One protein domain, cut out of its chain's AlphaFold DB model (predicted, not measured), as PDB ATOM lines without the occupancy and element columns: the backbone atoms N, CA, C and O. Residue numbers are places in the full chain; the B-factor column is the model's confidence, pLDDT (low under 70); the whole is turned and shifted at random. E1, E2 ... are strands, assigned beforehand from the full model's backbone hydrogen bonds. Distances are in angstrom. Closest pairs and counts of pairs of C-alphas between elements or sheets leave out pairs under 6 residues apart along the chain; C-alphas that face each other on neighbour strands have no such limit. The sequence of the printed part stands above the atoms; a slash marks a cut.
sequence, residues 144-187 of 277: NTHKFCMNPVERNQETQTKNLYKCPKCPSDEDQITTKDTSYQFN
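This is residues 144 to 187 of the 277 residues of a protein of Zancudomyces culisetae (UniProt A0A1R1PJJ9). This domain has little regular structure: a small antiparallel sheet of two strands, E1 and E3, lies toward one end, and two long loops join it to the short strand E2. Residues 154 to 155 and 177 to 178 make short antiparallel pairings with E2. The 44 printed residues hold three named strands, E1, E2, E3 in chain order, and no named helix; the class is all strand, with only 11 residues in named elements. The whole is compact, with a radius of gyration of the C-alphas of 9.8 A, spanning 28 by 20 by 15 A.

Find C-alpha 144 at (299.059, 189.463, 217.394), where E1, residues 144 to 146, begins. E3, residues 182 to 186, runs 13.3 A to C-alpha 186 at (307.605, 188.121, 219.581). E2 is residues 164 to 166.

Look at N 145 and O 183, 2.8 A apart and within hydrogen-bond range: E1 and E3 are antiparallel, at 124 degrees. E2 pairs with no named strand; E1 and E2 are near each other, and E2 and E3 are only just apart, closest 8.2 A.

The printed part has no cut. Both links are long, 17 and 15 residues. Confidence is low, under 70, at residues 158 to 162 and 171 to 175.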
ATOM      1  N   ASN A 144     300.136 190.443 217.351       87.31
ATOM      2  CA  ASN A 144     299.059 189.463 217.394       87.31
ATOM      3  C   ASN A 144     299.114 188.599 216.129       87.31
ATOM      4  O   ASN A 144     299.230 189.125 215.020       87.31
ATOM      5  N   THR A 145     299.036 187.286 216.292       87.50
ATOM      6  CA  THR A 145     299.173 186.294 215.218       87.50
ATOM      7  C   THR A 145     298.042 185.283 215.277       87.50
ATOM      8  O   THR A 145     297.466 185.040 216.336       87.50
ATOM      9  N   HIS A 146     297.722 184.677 214.140       87.94
ATOM     10  CA  HIS A 146     296.769 183.579 214.076       87.94
ATOM     11  C   HIS A 146     297.395 182.311 214.664       87.94
ATOM     12  O   HIS A 146     298.478 181.918 214.233       87.94
ATOM     13  N   LYS A 147     296.711 181.644 215.601       83.56
ATOM     14  CA  LYS A 147     297.242 180.460 216.302       83.56
ATOM     15  C   LYS A 147     297.577 179.282 215.391       83.56
ATOM     16  O   LYS A 147     298.369 178.444 215.789       83.56
ATOM     17  N   PHE A 148     296.972 179.199 214.208       80.38
ATOM     18  CA  PHE A 148     297.177 178.070 213.301       80.38
ATOM     19  C   PHE A 148     298.252 178.376 212.256       80.38
ATOM     20  O   PHE A 148     299.265 177.694 212.172       80.38
ATOM     21  N   CYS A 149     298.080 179.450 211.482       80.75
ATOM     22  CA  CYS A 149     299.004 179.764 210.386       80.75
ATOM     23  C   CYS A 149     300.199 180.638 210.805       80.75
ATOM     24  O   CYS A 149     301.057 180.924 209.967       80.75
ATOM     25  N   MET A 150     300.229 181.108 212.059       80.56
ATOM     26  CA  MET A 150     301.277 181.950 212.657       80.56
ATOM     27  C   MET A 150     301.539 183.278 211.937       80.56
ATOM     28  O   MET A 150     302.551 183.936 212.168       80.56
ATOM     29  N   ASN A 151     300.631 183.706 211.057       84.06
ATOM     30  CA  ASN A 151     300.769 184.988 210.376       84.06
ATOM     31  C   ASN A 151     300.191 186.117 211.233       84.06
ATOM     32  O   ASN A 151     299.238 185.880 211.983       84.06
ATOM     33  N   PRO A 152     300.737 187.339 211.112       85.19
ATOM     34  CA  PRO A 152     300.172 188.514 211.759       85.19
ATOM     35  C   PRO A 152     298.693 188.682 211.407       85.19
ATOM     36  O   PRO A 152     298.295 188.460 210.261       85.19
ATOM     37  N   VAL A 153     297.893 189.082 212.392       86.38
ATOM     38  CA  VAL A 153     296.472 189.390 212.205       86.38
ATOM     39  C   VAL A 153     296.186 190.850 212.514       86.38
ATOM     40  O   VAL A 153     296.792 191.452 213.404       86.38
ATOM     41  N   GLU A 154     295.227 191.416 211.795       82.88
ATOM     42  CA  GLU A 154     294.812 192.810 211.938       82.88
ATOM     43  C   GLU A 154     293.420 192.881 212.547       82.88
ATOM     44  O   GLU A 154     292.561 192.066 212.233       82.88
ATOM     45  N   ARG A 155     293.180 193.852 213.428       83.12
ATOM     46  CA  ARG A 155     291.843 194.066 213.991       83.12
ATOM     47  C   ARG A 155     290.928 194.604 212.893       83.12
ATOM     48  O   ARG A 155     291.261 195.616 212.279       83.12
ATOM     49  N   ASN A 156     289.783 193.963 212.677       79.19
ATOM     50  CA  ASN A 156     288.792 194.448 211.727       79.19
ATOM     51  C   ASN A 156     288.197 195.766 212.252       79.19
ATOM     52  O   ASN A 156     287.601 195.796 213.328       79.19
ATOM     53  N   GLN A 157     288.416 196.858 211.519       73.19
ATOM     54  CA  GLN A 157     287.900 198.185 211.872       73.19
ATOM     55  C   GLN A 157     286.474 198.416 211.358       73.19
ATOM     56  O   GLN A 157     285.798 199.320 211.839       73.19
ATOM     57  N   GLU A 158     286.017 197.612 210.394       69.88
ATOM     58  CA  GLU A 158     284.715 197.776 209.735       69.88
ATOM     59  C   GLU A 158     283.568 197.277 210.625       69.88
ATOM     60  O   GLU A 158     282.454 197.798 210.591       69.88
ATOM     61  N   THR A 159     283.840 196.294 211.479       62.12
ATOM     62  CA  THR A 159     282.865 195.737 212.413       62.12
ATOM     63  C   THR A 159     282.915 196.485 213.745       62.12
ATOM     64  O   THR A 159     283.930 196.456 214.437       62.12
ATOM     65  N   GLN A 160     281.805 197.106 214.164       58.44
ATOM     66  CA  GLN A 160     281.693 197.761 215.485       58.44
ATOM     67  C   GLN A 160     281.920 196.797 216.675       58.44
ATOM     68  O   GLN A 160     282.084 197.226 217.821       58.44
ATOM     69  N   THR A 161     281.959 195.488 216.427       60.41
ATOM     70  CA  THR A 161     282.315 194.449 217.394       60.41
ATOM     71  C   THR A 161     283.825 194.428 217.652       60.41
ATOM     72  O   THR A 161     284.645 194.081 216.809       60.41
ATOM     73  N   LYS A 162     284.205 194.778 218.887       64.75
ATOM     74  CA  LYS A 162     285.583 195.088 219.306       64.75
ATOM     75  C   LYS A 162     286.631 193.961 219.161       64.75
ATOM     76  O   LYS A 162     287.796 194.244 219.405       64.75
ATOM     77  N   ASN A 163     286.314 192.733 218.767       75.00
ATOM     78  CA  ASN A 163     287.210 191.580 218.989       75.00
ATOM     79  C   ASN A 163     287.409 190.663 217.775       75.00
ATOM     80  O   ASN A 163     287.699 189.479 217.942       75.00
ATOM     81  N   LEU A 164     287.243 191.204 216.572       84.69
ATOM     82  CA  LEU A 164     287.396 190.447 215.337       84.69
ATOM     83  C   LEU A 164     288.701 190.809 214.643       84.69
ATOM     84  O   LEU A 164     289.090 191.980 214.595       84.69
ATOM     85  N   TYR A 165     289.360 189.794 214.100       85.19
ATOM     86  CA  TYR A 165     290.623 189.911 213.397       85.19
ATOM     87  C   TYR A 165     290.528 189.331 211.987       85.19
ATOM     88  O   TYR A 165     289.699 188.468 211.699       85.19
ATOM     89  N   LYS A 166     291.404 189.806 211.105       86.31
ATOM     90  CA  LYS A 166     291.571 189.321 209.738       86.31
ATOM     91  C   LYS A 166     293.007 188.849 209.537       86.31
ATOM     92  O   LYS A 166     293.950 189.542 209.919       86.31
ATOM     93  N   CYS A 167     293.169 187.673 208.937       85.06
ATOM     94  CA  CYS A 167     294.467 187.135 208.537       85.06
ATOM     95  C   CYS A 167     294.620 187.276 207.017       85.06
ATOM     96  O   CYS A 167     293.744 186.823 206.289       85.06
ATOM     97  N   PRO A 168     295.726 187.840 206.506       78.94
ATOM     98  CA  PRO A 168     295.917 188.028 205.065       78.94
ATOM     99  C   PRO A 168     296.178 186.721 204.298       78.94
ATOM    100  O   PRO A 168     296.092 186.703 203.075       78.94
ATOM    101  N   LYS A 169     296.547 185.640 204.995       81.75
ATOM    102  CA  LYS A 169     296.901 184.347 204.386       81.75
ATOM    103  C   LYS A 169     295.823 183.281 204.509       81.75
ATOM    104  O   LYS A 169     295.825 182.348 203.713       81.75
ATOM    105  N   CYS A 170     294.962 183.374 205.518       81.12
ATOM    106  CA  CYS A 170     293.849 182.448 205.647       81.12
ATOM    107  C   CYS A 170     292.717 182.954 204.745       81.12
ATOM    108  O   CYS A 170     292.348 184.122 204.872       81.12
ATOM    109  N   PRO A 171     292.195 182.131 203.823       67.12
ATOM    110  CA  PRO A 171     291.030 182.504 203.033       67.12
ATOM    111  C   PRO A 171     289.844 182.636 203.990       67.12
ATOM    112  O   PRO A 171     289.390 181.647 204.552       67.12
ATOM    113  N   SER A 172     289.396 183.862 204.239       57.53
ATOM    114  CA  SER A 172     288.273 184.128 205.136       57.53
ATOM    115  C   SER A 172     287.320 185.109 204.466       57.53
ATOM    116  O   SER A 172     287.338 186.306 204.765       57.53
ATOM    117  N   ASP A 173     286.514 184.601 203.538       53.03
ATOM    118  CA  ASP A 173     285.329 185.336 203.098       53.03
ATOM    119  C   ASP A 173     284.176 185.194 204.117       53.03
ATOM    120  O   ASP A 173     283.281 186.031 204.117       53.03
ATOM    121  N   GLU A 174     284.241 184.242 205.070       52.69
ATOM    122  CA  GLU A 174     283.180 184.048 206.086       52.69
ATOM    123  C   GLU A 174     283.658 183.894 207.551       52.69
ATOM    124  O   GLU A 174     282.926 184.276 208.463       52.69
ATOM    125  N   ASP A 175     284.899 183.468 207.822       58.59
ATOM    126  CA  ASP A 175     285.362 183.226 209.201       58.59
ATOM    127  C   ASP A 175     286.144 184.408 209.788       58.59
ATOM    128  O   ASP A 175     287.357 184.563 209.616       58.59
ATOM    129  N   GLN A 176     285.439 185.272 210.516       71.69
ATOM    130  CA  GLN A 176     286.081 186.312 211.315       71.69
ATOM    131  C   GLN A 176     286.861 185.665 212.470       71.69
ATOM    132  O   GLN A 176     286.279 185.047 213.361       71.69
ATOM    133  N   ILE A 177     288.183 185.837 212.477       83.69
ATOM    134  CA  ILE A 177     289.073 185.271 213.497       83.69
ATOM    135  C   ILE A 177     288.769 185.948 214.834       83.69
ATOM    136  O   ILE A 177     288.852 187.175 214.952       83.69
ATOM    137  N   THR A 178     288.428 185.169 215.858       87.12
ATOM    138  CA  THR A 178     288.125 185.714 217.187       87.12
ATOM    139  C   THR A 178     289.392 185.853 218.026       87.12
ATOM    140  O   THR A 178     290.435 185.285 217.712       87.12
ATOM    141  N   THR A 179     289.319 186.551 219.163       84.56
ATOM    142  CA  THR A 179     290.432 186.603 220.130       84.56
ATOM    143  C   THR A 179     290.925 185.217 220.559       84.56
ATOM    144  O   THR A 179     292.119 185.060 220.820       84.56
ATOM    145  N   LYS A 180     290.045 184.203 220.600       86.56
ATOM    146  CA  LYS A 180     290.402 182.820 220.966       86.56
ATOM    147  C   LYS A 180     291.334 182.163 219.951       86.56
ATOM    148  O   LYS A 180     292.126 181.309 220.345       86.56
ATOM    149  N   ASP A 181     291.291 182.610 218.704       87.00
ATOM    150  CA  ASP A 181     292.055 182.069 217.575       87.00
ATOM    151  C   ASP A 181     293.358 182.848 217.341       87.00
ATOM    152  O   ASP A 181     294.107 182.587 216.397       87.00
ATOM    153  N   THR A 182     293.657 183.809 218.223       87.69
ATOM    154  CA  THR A 182     294.844 184.664 218.139       87.69
ATOM    155  C   THR A 182     295.781 184.488 219.329       87.69
ATOM    156  O   THR A 182     295.358 184.136 220.430       87.69
ATOM    157  N   SER A 183     297.073 184.719 219.110       86.44
ATOM    158  CA  SER A 183     298.106 184.695 220.146       86.44
ATOM    159  C   SER A 183     299.131 185.800 219.923       86.44
ATOM    160  O   SER A 183     299.489 186.100 218.781       86.44
ATOM    161  N   TYR A 184     299.639 186.377 221.009       85.31
ATOM    162  CA  TYR A 184     300.754 187.315 220.935       85.31
ATOM    163  C   TYR A 184     302.074 186.568 220.787       85.31
ATOM    164  O   TYR A 184     302.337 185.605 221.503       85.31
ATOM    165  N   GLN A 185     302.899 187.030 219.856       84.25
ATOM    166  CA  GLN A 185     304.193 186.443 219.539       84.25
ATOM    167  C   GLN A 185     305.253 187.526 219.398       84.25
ATOM    168  O   GLN A 185     304.963 188.627 218.921       84.25
ATOM    169  N   PHE A 186     306.489 187.212 219.792       83.69
ATOM    170  CA  PHE A 186     307.605 188.121 219.581       83.69
ATOM    171  C   PHE A 186     307.982 188.188 218.101       83.69
ATOM    172  O   PHE A 186     308.175 187.166 217.445       83.69
ATOM    173  N   ASN A 187     308.119 189.406 217.585       85.00
ATOM    174  CA  ASN A 187     308.591 189.688 216.234       85.00
ATOM    175  C   ASN A 187     309.798 190.616 216.329       85.00
ATOM    176  O   ASN A 187     309.670 191.841 216.295       85.00
TER     177      ASN A 187